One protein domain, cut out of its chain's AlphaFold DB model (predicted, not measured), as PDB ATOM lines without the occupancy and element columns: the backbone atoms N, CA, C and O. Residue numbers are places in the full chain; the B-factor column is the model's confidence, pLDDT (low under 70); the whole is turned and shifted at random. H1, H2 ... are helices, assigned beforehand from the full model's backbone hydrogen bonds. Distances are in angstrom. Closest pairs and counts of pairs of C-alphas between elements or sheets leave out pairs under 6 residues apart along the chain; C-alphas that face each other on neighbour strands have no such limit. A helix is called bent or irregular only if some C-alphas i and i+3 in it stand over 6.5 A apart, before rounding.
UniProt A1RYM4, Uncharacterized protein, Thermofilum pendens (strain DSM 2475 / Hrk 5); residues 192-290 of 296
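AT A GLANCE: This is residues 192 to 290 of the 296 residues of an uncharacterized protein of Thermofilum pendens (strain DSM 2475 / Hrk 5) (UniProt A1RYM4). The long, kinked helix H5 and H6, which crosses it, make the core; H1 packs on H5, H2 on H1 and H3 on H6, while H4 stands off at the far side. The printed part has 99 residues with six named helices, H1 to H6 in order, and no named strand. It is all helix and compact, radius of gyration of the C-alphas 12.8 A, spanning 37 by 30 by 23 A.

IN THESE COORDINATES: Find C-alpha 247 at (90.989, 194.173, 157.378); from there H5 runs 31.2 A to residue 270, irregular, with C-alphas 263 and 266 8.3 A apart and a kink of 83 degrees near residue 264. H6, residues 276 to 289, ends at (84.056, 207.476, 149.939). H1 is residues 192 to 203, H2 207 to 216, H3 219 to 227, H4 232 to 245.

HOW THE PARTS SIT: Look at C-alphas 257 and 279, 6.0 A apart, the closest where H5 touches H6 at a steep tilt of 52 degrees. H5 touches H1 with residues 255 to 264 alone, closest C-alphas 198 and 260, 5.8 A. H3 touches H6 at a shallow tilt of 30 degrees, closest C-alphas 226 and 278, 4.6 A. H4 and H6 are near each other. Every O i to N i+4 pair is within hydrogen-bond range except in H5, 18 of 20.

THE WHOLE: C-alphas 206 and 233 are farthest apart, 37.9 A. The printed part has no cut, its links are tight, and no printed residue is under 70 in pLDDT.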
ATOM      1  N   LEU A 192      78.373 202.190 136.476       93.69
ATOM      2  CA  LEU A 192      77.671 202.698 137.656       93.69
ATOM      3  C   LEU A 192      76.566 201.728 138.065       93.69
ATOM      4  O   LEU A 192      76.497 201.335 139.233       93.69
ATOM      5  N   LEU A 193      75.744 201.285 137.106       94.88
ATOM      6  CA  LEU A 193      74.676 200.330 137.395       94.88
ATOM      7  C   LEU A 193      75.249 198.979 137.854       94.88
ATOM      8  O   LEU A 193      74.730 198.400 138.802       94.88
ATOM      9  N   ILE A 194      76.365 198.512 137.277       96.31
ATOM     10  CA  ILE A 194      77.078 197.312 137.756       96.31
ATOM     11  C   ILE A 194      77.507 197.457 139.221       96.31
ATOM     12  O   ILE A 194      77.277 196.547 140.024       96.31
ATOM     13  N   ALA A 195      78.104 198.591 139.597       95.19
ATOM     14  CA  ALA A 195      78.513 198.829 140.978       95.19
ATOM     15  C   ALA A 195      77.310 198.839 141.935       95.19
ATOM     16  O   ALA A 195      77.355 198.186 142.980       95.19
ATOM     17  N   ALA A 196      76.217 199.510 141.562       94.88
ATOM     18  CA  ALA A 196      74.999 199.566 142.368       94.88
ATOM     19  C   ALA A 196      74.325 198.192 142.514       94.88
ATOM     20  O   ALA A 196      73.973 197.797 143.622       94.88
ATOM     21  N   MET A 197      74.219 197.423 141.428       96.75
ATOM     22  CA  MET A 197      73.716 196.047 141.447       96.75
ATOM     23  C   MET A 197      74.554 195.145 142.361       96.75
ATOM     24  O   MET A 197      74.003 194.350 143.124       96.75
ATOM     25  N   THR A 198      75.882 195.282 142.322       96.69
ATOM     26  CA  THR A 198      76.804 194.531 143.189       96.69
ATOM     27  C   THR A 198      76.592 194.896 144.661       96.69
ATOM     28  O   THR A 198      76.425 194.017 145.505       96.69
ATOM     29  N   LEU A 199      76.543 196.195 144.977       93.75
ATOM     30  CA  LEU A 199      76.325 196.679 146.342       93.75
ATOM     31  C   LEU A 199      74.951 196.271 146.878       93.75
ATOM     32  O   LEU A 199      74.874 195.774 147.995       93.75
ATOM     33  N   SER A 200      73.890 196.417 146.083       94.75
ATOM     34  CA  SER A 200      72.539 195.977 146.449       94.75
ATOM     35  C   SER A 200      72.512 194.483 146.787       94.75
ATOM     36  O   SER A 200      71.982 194.099 147.826       94.75
ATOM     37  N   SER A 201      73.177 193.656 145.975       95.44
ATOM     38  CA  SER A 201      73.216 192.201 146.168       95.44
ATOM     39  C   SER A 201      73.970 191.774 147.433       95.44
ATOM     40  O   SER A 201      73.550 190.851 148.124       95.44
ATOM     41  N   ILE A 202      75.094 192.431 147.741       92.62
ATOM     42  CA  ILE A 202      75.979 192.034 148.849       92.62
ATOM     43  C   ILE A 202      75.612 192.716 150.170       92.62
ATOM     44  O   ILE A 202      75.758 192.114 151.233       92.62
ATOM     45  N   LEU A 203      75.156 193.969 150.128       87.50
ATOM     46  CA  LEU A 203      74.837 194.763 151.318       87.50
ATOM     47  C   LEU A 203      73.345 194.744 151.673       87.50
ATOM     48  O   LEU A 203      72.967 195.302 152.700       87.50
ATOM     49  N   GLY A 204      72.501 194.116 150.848       87.00
ATOM     50  CA  GLY A 204      71.055 194.024 151.075       87.00
ATOM     51  C   GLY A 204      70.317 195.355 150.920       87.00
ATOM     52  O   GLY A 204      69.198 195.503 151.405       87.00
ATOM     53  N   TRP A 205      70.944 196.346 150.284       90.25
ATOM     54  CA  TRP A 205      70.308 197.627 149.982       90.25
ATOM     55  C   TRP A 205      69.300 197.468 148.844       90.25
ATOM     56  O   TRP A 205      69.487 196.632 147.954       90.25
ATOM     57  N   SER A 206      68.270 198.317 148.814       91.31
ATOM     58  CA  SER A 206      67.466 198.470 147.599       91.31
ATOM     59  C   SER A 206      68.361 198.932 146.446       91.31
ATOM     60  O   SER A 206      69.383 199.592 146.665       91.31
ATOM     61  N   LEU A 207      67.994 198.590 145.210       92.94
ATOM     62  CA  LEU A 207      68.780 199.014 144.055       92.94
ATOM     63  C   LEU A 207      68.836 200.544 143.953       92.94
ATOM     64  O   LEU A 207      69.921 201.085 143.773       92.94
ATOM     65  N   ASP A 208      67.705 201.232 144.141       91.00
ATOM     66  CA  ASP A 208      67.664 202.699 144.158       91.00
ATOM     67  C   ASP A 208      68.581 203.273 145.253       91.00
ATOM     68  O   ASP A 208      69.379 204.163 144.973       91.00
ATOM     69  N   GLY A 209      68.560 202.708 146.466       90.62
ATOM     70  CA  GLY A 209      69.437 203.149 147.556       90.62
ATOM     71  C   GLY A 209      70.923 202.914 147.262       90.62
ATOM     72  O   GLY A 209      71.766 203.755 147.573       90.62
ATOM     73  N   ALA A 210      71.263 201.802 146.603       91.62
ATOM     74  CA  ALA A 210      72.626 201.549 146.146       91.62
ATOM     75  C   ALA A 210      73.048 202.513 145.030       91.62
ATOM     76  O   ALA A 210      74.176 203.001 145.039       91.62
ATOM     77  N   VAL A 211      72.151 202.826 144.096       90.56
ATOM     78  CA  VAL A 211      72.393 203.803 143.031       90.56
ATOM     79  C   VAL A 211      72.621 205.198 143.609       90.56
ATOM     80  O   VAL A 211      73.588 205.848 143.222       90.56
ATOM     81  N   GLU A 212      71.796 205.645 144.554       87.44
ATOM     82  CA  GLU A 212      71.968 206.934 145.234       87.44
ATOM     83  C   GLU A 212      73.310 207.010 145.966       87.44
ATOM     84  O   GLU A 212      74.043 207.990 145.822       87.44
ATOM     85  N   ALA A 213      73.675 205.947 146.684       85.88
ATOM     86  CA  ALA A 213      74.950 205.859 147.383       85.88
ATOM     87  C   ALA A 213      76.140 205.957 146.411       85.88
ATOM     88  O   ALA A 213      77.055 206.756 146.614       85.88
ATOM     89  N   VAL A 214      76.116 205.182 145.324       86.62
ATOM     90  CA  VAL A 214      77.168 205.177 144.294       86.62
ATOM     91  C   VAL A 214      77.228 206.511 143.550       86.62
ATOM     92  O   VAL A 214      78.317 207.005 143.271       86.62
ATOM     93  N   ALA A 215      76.083 207.122 143.248       78.12
ATOM     94  CA  ALA A 215      76.020 208.398 142.550       78.12
ATOM     95  C   ALA A 215      76.510 209.568 143.418       78.12
ATOM     96  O   ALA A 215      77.138 210.485 142.884       78.12
ATOM     97  N   GLY A 216      76.241 209.533 144.729       71.06
ATOM     98  CA  GLY A 216      76.744 210.506 145.702       71.06
ATOM     99  C   GLY A 216      78.228 210.331 146.047       71.06
ATOM    100  O   GLY A 216      78.864 211.269 146.526       71.06
ATOM    101  N   ALA A 217      78.797 209.154 145.784       74.75
ATOM    102  CA  ALA A 217      80.229 208.910 145.892       74.75
ATOM    103  C   ALA A 217      81.016 209.609 144.767       74.75
ATOM    104  O   ALA A 217      80.483 209.979 143.716       74.75
ATOM    105  N   LYS A 218      82.335 209.727 144.954       82.50
ATOM    106  CA  LYS A 218      83.285 210.205 143.933       82.50
ATOM    107  C   LYS A 218      83.508 209.135 142.849       82.50
ATOM    108  O   LYS A 218      84.629 208.700 142.612       82.50
ATOM    109  N   PHE A 219      82.425 208.672 142.215       86.94
ATOM    110  CA  PHE A 219      82.434 207.524 141.304       86.94
ATOM    111  C   PHE A 219      83.360 207.727 140.107       86.94
ATOM    112  O   PHE A 219      84.116 206.832 139.757       86.94
ATOM    113  N   GLU A 220      83.332 208.912 139.502       87.56
ATOM    114  CA  GLU A 220      84.202 209.263 138.375       87.56
ATOM    115  C   GLU A 220      85.681 209.223 138.753       87.56
ATOM    116  O   GLU A 220      86.492 208.687 138.003       87.56
ATOM    117  N   GLU A 221      86.030 209.730 139.938       88.19
ATOM    118  CA  GLU A 221      87.398 209.655 140.454       88.19
ATOM    119  C   GLU A 221      87.799 208.195 140.706       88.19
ATOM    120  O   GLU A 221      88.884 207.782 140.306       88.19
ATOM    121  N   ALA A 222      86.906 207.393 141.298       89.19
ATOM    122  CA  ALA A 222      87.138 205.969 141.537       89.19
ATOM    123  C   ALA A 222      87.303 205.175 140.229       89.19
ATOM    124  O   ALA A 222      88.150 204.286 140.147       89.19
ATOM    125  N   LEU A 223      86.521 205.504 139.197       90.19
ATOM    126  CA  LEU A 223      86.622 204.890 137.876       90.19
ATOM    127  C   LEU A 223      87.913 205.311 137.169       90.19
ATOM    128  O   LEU A 223      88.587 204.472 136.579       90.19
ATOM    129  N   LYS A 224      88.299 206.587 137.264       89.19
ATOM    130  CA  LYS A 224      89.573 207.072 136.731       89.19
ATOM    131  C   LYS A 224      90.750 206.351 137.388       89.19
ATOM    132  O   LYS A 224      91.583 205.800 136.676       89.19
ATOM    133  N   GLU A 225      90.773 206.277 138.719       87.25
ATOM    134  CA  GLU A 225      91.814 205.563 139.469       87.25
ATOM    135  C   GLU A 225      91.870 204.075 139.089       87.25
ATOM    136  O   GLU A 225      92.954 203.495 139.004       87.25
ATOM    137  N   ALA A 226      90.722 203.453 138.793       89.25
ATOM    138  CA  ALA A 226      90.678 202.070 138.328       89.25
ATOM    139  C   ALA A 226      91.493 201.841 137.048       89.25
ATOM    140  O   ALA A 226      92.149 200.804 136.932       89.25
ATOM    141  N   PHE A 227      91.511 202.815 136.134       90.31
ATOM    142  CA  PHE A 227      92.233 202.741 134.863       90.31
ATOM    143  C   PHE A 227      93.614 203.409 134.872       90.31
ATOM    144  O   PHE A 227      94.358 203.285 133.895       90.31
ATOM    145  N   GLU A 228      93.992 204.089 135.955       86.94
ATOM    146  CA  GLU A 228      95.331 204.657 136.096       86.94
ATOM    147  C   GLU A 228      96.395 203.547 136.120       86.94
ATOM    148  O   GLU A 228      96.319 202.567 136.874       86.94
ATOM    149  N   GLN A 229      97.409 203.707 135.262       75.25
ATOM    150  CA  GLN A 229      98.554 202.805 135.193       75.25
ATOM    151  C   GLN A 229      99.499 203.104 136.361       75.25
ATOM    152  O   GLN A 229     100.314 204.020 136.303       75.25
ATOM    153  N   GLU A 230      99.385 202.321 137.431       72.62
ATOM    154  CA  GLU A 230     100.378 202.276 138.506       72.62
ATOM    155  C   GLU A 230     101.406 201.168 138.206       72.62
ATOM    156  O   GLU A 230     101.067 200.140 137.612       72.62
ATOM    157  N   ASN A 231     102.658 201.352 138.640       73.44
ATOM    158  CA  ASN A 231     103.644 200.269 138.644       73.44
ATOM    159  C   ASN A 231     103.095 199.097 139.500       73.44
ATOM    160  O   ASN A 231     102.737 199.338 140.658       73.44
ATOM    161  N   PRO A 232     103.032 197.853 138.978       70.81
ATOM    162  CA  PRO A 232     102.481 196.701 139.694       70.81
ATOM    163  C   PRO A 232     103.055 196.482 141.099       70.81
ATOM    164  O   PRO A 232     102.305 196.162 142.023       70.81
ATOM    165  N   GLU A 233     104.362 196.694 141.283       71.62
ATOM    166  CA  GLU A 233     105.023 196.526 142.585       71.62
ATOM    167  C   GLU A 233     104.538 197.572 143.599       71.62
ATOM    168  O   GLU A 233     104.214 197.243 144.741       71.62
ATOM    169  N   SER A 234     104.378 198.821 143.151       77.88
ATOM    170  CA  SER A 234     103.877 199.921 143.982       77.88
ATOM    171  C   SER A 234     102.411 199.731 144.379       77.88
ATOM    172  O   SER A 234     102.023 200.125 145.483       77.88
ATOM    173  N   TRP A 235     101.591 199.151 143.499       79.50
ATOM    174  CA  TRP A 235     100.186 198.871 143.794       79.50
ATOM    175  C   TRP A 235     100.054 197.790 144.867       79.50
ATOM    176  O   TRP A 235      99.350 197.996 145.857       79.50
ATOM    177  N   LEU A 236     100.777 196.676 144.713       79.62
ATOM    178  CA  LEU A 236     100.709 195.551 145.645       79.62
ATOM    179  C   LEU A 236     101.161 195.962 147.055       79.62
ATOM    180  O   LEU A 236     100.544 195.581 148.050       79.62
ATOM    181  N   GLU A 237     102.209 196.780 147.158       83.06
ATOM    182  CA  GLU A 237     102.699 197.275 148.446       83.06
ATOM    183  C   GLU A 237     101.686 198.216 149.127       83.06
ATOM    184  O   GLU A 237     101.362 198.048 150.312       83.06
ATOM    185  N   LYS A 238     101.111 199.161 148.367       80.75
ATOM    186  CA  LYS A 238     100.035 200.058 148.824       80.75
ATOM    187  C   LYS A 238      98.812 199.258 149.274       80.75
ATOM    188  O   LYS A 238      98.239 199.541 150.329       80.75
ATOM    189  N   GLU A 239      98.438 198.231 148.520       80.69
ATOM    190  CA  GLU A 239      97.316 197.354 148.830       80.69
ATOM    191  C   GLU A 239      97.558 196.552 150.112       80.69
ATOM    192  O   GLU A 239      96.728 196.587 151.022       80.69
ATOM    193  N   MET A 240      98.711 195.890 150.241       85.38
ATOM    194  CA  MET A 240      99.063 195.129 151.443       85.38
ATOM    195  C   MET A 240      99.058 196.009 152.695       85.38
ATOM    196  O   MET A 240      98.557 195.594 153.746       85.38
ATOM    197  N   ARG A 241      99.564 197.244 152.594       84.50
ATOM    198  CA  ARG A 241      99.527 198.213 153.696       84.50
ATOM    199  C   ARG A 241      98.092 198.560 154.095       84.50
ATOM    200  O   ARG A 241      97.772 198.550 155.284       84.50
ATOM    201  N   LEU A 242      97.218 198.824 153.124       79.94
ATOM    202  CA  LEU A 242      95.809 199.138 153.380       79.94
ATOM    203  C   LEU A 242      95.038 197.930 153.937       79.94
ATOM    204  O   LEU A 242      94.244 198.098 154.863       79.94
ATOM    205  N   ARG A 243      95.306 196.715 153.436       85.12
ATOM    206  CA  ARG A 243      94.728 195.452 153.934       85.12
ATOM    207  C   ARG A 243      95.042 195.229 155.409       85.12
ATOM    208  O   ARG A 243      94.151 194.862 156.173       85.12
ATOM    209  N   ARG A 244      96.280 195.513 155.828       86.88
ATOM    210  CA  ARG A 244      96.689 195.448 157.242       86.88
ATOM    211  C   ARG A 244      96.011 196.518 158.096       86.88
ATOM    212  O   ARG A 244      95.628 196.226 159.224       86.88
ATOM    213  N   ALA A 245      95.846 197.731 157.569       85.38
ATOM    214  CA  ALA A 245      95.235 198.836 158.304       85.38
ATOM    215  C   ALA A 245      93.714 198.672 158.495       85.38
ATOM    216  O   ALA A 245      93.183 199.091 159.520       85.38
ATOM    217  N   GLN A 246      93.005 198.083 157.523       83.94
ATOM    218  CA  GLN A 246      91.536 198.002 157.524       83.94
ATOM    219  C   GLN A 246      91.007 196.623 157.075       83.94
ATOM    220  O   GLN A 246      90.304 196.514 156.066       83.94
ATOM    221  N   PRO A 247      91.278 195.540 157.824       85.19
ATOM    222  CA  PRO A 247      90.989 194.173 157.378       85.19
ATOM    223  C   PRO A 247      89.495 193.895 157.138       85.19
ATOM    224  O   PRO A 247      89.147 193.112 156.258       85.19
ATOM    225  N   ARG A 248      88.587 194.535 157.891       84.56
ATOM    226  CA  ARG A 248      87.131 194.373 157.699       84.56
ATOM    227  C   ARG A 248      86.641 195.005 156.396       84.56
ATOM    228  O   ARG A 248      85.833 194.394 155.704       84.56
ATOM    229  N   LEU A 249      87.147 196.195 156.060       82.62
ATOM    230  CA  LEU A 249      86.825 196.865 154.801       82.62
ATOM    231  C   LEU A 249      87.279 196.005 153.620       82.62
ATOM    232  O   LEU A 249      86.510 195.768 152.697       82.62
ATOM    233  N   TRP A 250      88.496 195.471 153.691       84.94
ATOM    234  CA  TRP A 250      89.059 194.662 152.615       84.94
ATOM    235  C   TRP A 250      88.343 193.338 152.390       84.94
ATOM    236  O   TRP A 250      88.132 192.972 151.241       84.94
ATOM    237  N   LYS A 251      87.853 192.681 153.449       87.94
ATOM    238  CA  LYS A 251      86.954 191.528 153.285       87.94
ATOM    239  C   LYS A 251      85.690 191.889 152.497       87.94
ATOM    240  O   LYS A 251      85.237 191.092 151.686       87.94
ATOM    241  N   ARG A 252      85.124 193.084 152.714       88.88
ATOM    242  CA  ARG A 252      83.966 193.562 151.938       88.88
ATOM    243  C   ARG A 252      84.347 193.860 150.487       88.88
ATOM    244  O   ARG A 252      83.609 193.464 149.596       88.88
ATOM    245  N   VAL A 253      85.495 194.500 150.246       91.00
ATOM    246  CA  VAL A 253      86.007 194.731 148.882       91.00
ATOM    247  C   VAL A 253      86.189 193.405 148.142       91.00
ATOM    248  O   VAL A 253      85.689 193.279 147.031       91.00
ATOM    249  N   ASP A 254      86.838 192.412 148.761       92.50
ATOM    250  CA  ASP A 254      87.044 191.088 148.163       92.50
ATOM    251  C   ASP A 254      85.700 190.464 147.740       92.50
ATOM    252  O   ASP A 254      85.554 190.028 146.601       92.50
ATOM    253  N   LEU A 255      84.679 190.507 148.606       93.62
ATOM    254  CA  LEU A 255      83.342 189.992 148.282       93.62
ATOM    255  C   LEU A 255      82.677 190.731 147.113       93.62
ATOM    256  O   LEU A 255      82.115 190.086 146.230       93.62
ATOM    257  N   LEU A 256      82.742 192.066 147.087       95.31
ATOM    258  CA  LEU A 256      82.161 192.866 146.004       95.31
ATOM    259  C   LEU A 256      82.860 192.601 144.669       95.31
ATOM    260  O   LEU A 256      82.199 192.478 143.643       95.31
ATOM    261  N   VAL A 257      84.188 192.485 144.677       96.31
ATOM    262  CA  VAL A 257      84.977 192.221 143.470       96.31
ATOM    263  C   VAL A 257      84.690 190.829 142.928       96.31
ATOM    264  O   VAL A 257      84.447 190.681 141.730       96.31
ATOM    265  N   GLU A 258      84.684 189.811 143.792       97.06
ATOM    266  CA  GLU A 258      84.365 188.441 143.386       97.06
ATOM    267  C   GLU A 258      82.941 188.338 142.840       97.06
ATOM    268  O   GLU A 258      82.732 187.723 141.792       97.06
ATOM    269  N   HIS A 259      81.976 188.994 143.487       97.44
ATOM    270  CA  HIS A 259      80.595 189.054 143.011       97.44
ATOM    271  C   HIS A 259      80.499 189.725 141.639       97.44
ATOM    272  O   HIS A 259      80.048 189.101 140.676       97.44
ATOM    273  N   ALA A 260      81.005 190.955 141.519       97.50
ATOM    274  CA  ALA A 260      80.914 191.720 140.284       97.50
ATOM    275  C   ALA A 260      81.608 191.011 139.115       97.50
ATOM    276  O   ALA A 260      81.093 190.986 137.998       97.50
ATOM    277  N   TRP A 261      82.768 190.398 139.361       97.31
ATOM    278  CA  TRP A 261      83.481 189.653 138.331       97.31
ATOM    279  C   TRP A 261      82.744 188.371 137.932       97.31
ATOM    280  O   TRP A 261      82.666 188.049 136.746       97.31
ATOM    281  N   THR A 262      82.167 187.654 138.897       96.44
ATOM    282  CA  THR A 262      81.426 186.414 138.631       96.44
ATOM    283  C   THR A 262      80.210 186.671 137.748       96.44
ATOM    284  O   THR A 262      80.016 185.957 136.766       96.44
ATOM    285  N   PHE A 263      79.425 187.710 138.043       96.19
ATOM    286  CA  PHE A 263      78.160 187.957 137.343       96.19
ATOM    287  C   PHE A 263      78.271 188.917 136.158       96.19
ATOM    288  O   PHE A 263      77.481 188.818 135.222       96.19
ATOM    289  N   TYR A 264      79.258 189.819 136.149       96.81
ATOM    290  CA  TYR A 264      79.317 190.914 135.175       96.81
ATOM    291  C   TYR A 264      80.640 191.004 134.404       96.81
ATOM    292  O   TYR A 264      80.827 191.962 133.655       96.81
ATOM    293  N   SER A 265      81.561 190.034 134.517       96.31
ATOM    294  CA  SER A 265      82.884 190.106 133.854       96.31
ATOM    295  C   SER A 265      82.824 190.344 132.346       96.31
ATOM    296  O   SER A 265      83.621 191.126 131.833       96.31
ATOM    297  N   LEU A 266      81.892 189.719 131.619       94.25
ATOM    298  CA  LEU A 266      81.752 189.944 130.173       94.25
ATOM    299  C   LEU A 266      81.423 191.407 129.863       94.25
ATOM    300  O   LEU A 266      82.029 192.010 128.974       94.25
ATOM    301  N   ARG A 267      80.511 192.002 130.639       94.12
ATOM    302  CA  ARG A 267      80.135 193.402 130.475       94.12
ATOM    303  C   ARG A 267      81.252 194.339 130.934       94.12
ATOM    304  O   ARG A 267      81.603 195.253 130.195       94.12
ATOM    305  N   LEU A 268      81.877 194.072 132.078       95.81
ATOM    306  CA  LEU A 268      83.040 194.818 132.568       95.81
ATOM    307  C   LEU A 268      84.180 194.835 131.536       95.81
ATOM    308  O   LEU A 268      84.745 195.889 131.263       95.81
ATOM    309  N   ARG A 269      84.467 193.705 130.880       95.31
ATOM    310  CA  ARG A 269      85.459 193.646 129.792       95.31
ATOM    311  C   ARG A 269      85.078 194.522 128.606       95.31
ATOM    312  O   ARG A 269      85.936 195.217 128.076       95.31
ATOM    313  N   SER A 270      83.801 194.535 128.216       92.56
ATOM    314  CA  SER A 270      83.322 195.430 127.150       92.56
ATOM    315  C   SER A 270      83.431 196.918 127.509       92.56
ATOM    316  O   SER A 270      83.491 197.755 126.617       92.56
ATOM    317  N   LEU A 271      83.506 197.234 128.806       92.50
ATOM    318  CA  LEU A 271      83.737 198.574 129.354       92.50
ATOM    319  C   LEU A 271      85.233 198.877 129.588       92.50
ATOM    320  O   LEU A 271      85.567 199.905 130.166       92.50
ATOM    321  N   GLY A 272      86.140 197.985 129.174       92.38
ATOM    322  CA  GLY A 272      87.589 198.189 129.245       92.38
ATOM    323  C   GLY A 272      88.293 197.608 130.476       92.38
ATOM    324  O   GLY A 272      89.520 197.695 130.552       92.38
ATOM    325  N   PHE A 273      87.580 196.980 131.418       93.75
ATOM    326  CA  PHE A 273      88.202 196.324 132.579       93.75
ATOM    327  C   PHE A 273      88.964 195.071 132.131       93.75
ATOM    328  O   PHE A 273      88.370 194.114 131.626       93.75
ATOM    329  N   ARG A 274      90.289 195.055 132.318       91.94
ATOM    330  CA  ARG A 274      91.152 193.963 131.835       91.94
ATOM    331  C   ARG A 274      91.174 192.783 132.798       91.94
ATOM    332  O   ARG A 274      91.300 191.638 132.364       91.94
ATOM    333  N   GLY A 275      91.018 193.045 134.090       92.12
ATOM    334  CA  GLY A 275      91.013 192.029 135.126       92.12
ATOM    335  C   GLY A 275      90.281 192.471 136.386       92.12
ATOM    336  O   GLY A 275      89.596 193.492 136.436       92.12
ATOM    337  N   LYS A 276      90.453 191.675 137.443       93.25
ATOM    338  CA  LYS A 276      89.932 192.005 138.773       93.25
ATOM    339  C   LYS A 276      90.641 193.207 139.397       93.25
ATOM    340  O   LYS A 276      90.062 193.833 140.271       93.25
ATOM    341  N   VAL A 277      91.859 193.545 138.967       90.94
ATOM    342  CA  VAL A 277      92.650 194.651 139.538       90.94
ATOM    343  C   VAL A 277      91.925 195.988 139.386       90.94
ATOM    344  O   VAL A 277      91.805 196.732 140.357       90.94
ATOM    345  N   GLU A 278      91.380 196.283 138.206       93.00
ATOM    346  CA  GLU A 278      90.605 197.509 137.984       93.00
ATOM    347  C   GLU A 278      89.316 197.514 138.824       93.00
ATOM    348  O   GLU A 278      88.951 198.529 139.414       93.00
ATOM    349  N   VAL A 279      88.666 196.357 138.972       94.50
ATOM    350  CA  VAL A 279      87.467 196.201 139.814       94.50
ATOM    351  C   VAL A 279      87.799 196.408 141.299       94.50
ATOM    352  O   VAL A 279      87.045 197.063 142.019       94.50
ATOM    353  N   TYR A 280      88.956 195.919 141.750       92.31
ATOM    354  CA  TYR A 280      89.491 196.151 143.092       92.31
ATOM    355  C   TYR A 280      89.706 197.634 143.366       92.31
ATOM    356  O   TYR A 280      89.243 198.145 144.388       92.31
ATOM    357  N   LYS A 281      90.391 198.327 142.453       90.75
ATOM    358  CA  LYS A 281      90.632 199.768 142.559       90.75
ATOM    359  C   LYS A 281      89.312 200.535 142.638       90.75
ATOM    360  O   LYS A 281      89.146 201.321 143.569       90.75
ATOM    361  N   LEU A 282      88.357 200.218 141.757       92.25
ATOM    362  CA  LEU A 282      87.022 200.815 141.750       92.25
ATOM    363  C   LEU A 282      86.325 200.651 143.108       92.25
ATOM    364  O   LEU A 282      86.023 201.646 143.765       92.25
ATOM    365  N   PHE A 283      86.088 199.419 143.572       92.06
ATOM    366  CA  PHE A 283      85.320 199.204 144.805       92.06
ATOM    367  C   PHE A 283      86.033 199.703 146.056       92.06
ATOM    368  O   PHE A 283      85.377 200.203 146.967       92.06
ATOM    369  N   ARG A 284      87.365 199.622 146.114       88.38
ATOM    370  CA  ARG A 284      88.128 200.191 147.230       88.38
ATOM    371  C   ARG A 284      87.911 201.702 147.319       88.38
ATOM    372  O   ARG A 284      87.622 202.208 148.404       88.38
ATOM    373  N   SER A 285      88.036 202.412 146.201       87.56
ATOM    374  CA  SER A 285      87.881 203.868 146.169       87.56
ATOM    375  C   SER A 285      86.427 204.281 146.422       87.56
ATOM    376  O   SER A 285      86.183 205.196 147.207       87.56
ATOM    377  N   LEU A 286      85.457 203.523 145.894       88.00
ATOM    378  CA  LEU A 286      84.038 203.713 146.202       88.00
ATOM    379  C   LEU A 286      83.732 203.532 147.687       88.00
ATOM    380  O   LEU A 286      83.232 204.465 148.312       88.00
ATOM    381  N   LEU A 287      84.066 202.383 148.283       85.06
ATOM    382  CA  LEU A 287      83.754 202.122 149.692       85.06
ATOM    383  C   LEU A 287      84.461 203.094 150.645       85.06
ATOM    384  O   LEU A 287      83.907 203.409 151.692       85.06
ATOM    385  N   SER A 288      85.648 203.588 150.284       78.81
ATOM    386  CA  SER A 288      86.364 204.598 151.080       78.81
ATOM    387  C   SER A 288      85.651 205.956 151.094       78.81
ATOM    388  O   SER A 288      85.852 206.743 152.014       78.81
ATOM    389  N   SER A 289      84.827 206.233 150.078       76.75
ATOM    390  CA  SER A 289      84.056 207.476 149.939       76.75
ATOM    391  C   SER A 289      82.604 207.366 150.412       76.75
ATOM    392  O   SER A 289      81.930 208.383 150.552       76.75
ATOM    393  N   LEU A 290      82.115 206.149 150.665       74.69
ATOM    394  CA  LEU A 290      80.738 205.914 151.083       74.69
ATOM    395  C   LEU A 290      80.589 206.137 152.599       74.69
ATOM    396  O   LEU A 290      81.140 205.360 153.384       74.69
TER     397      LEU A 290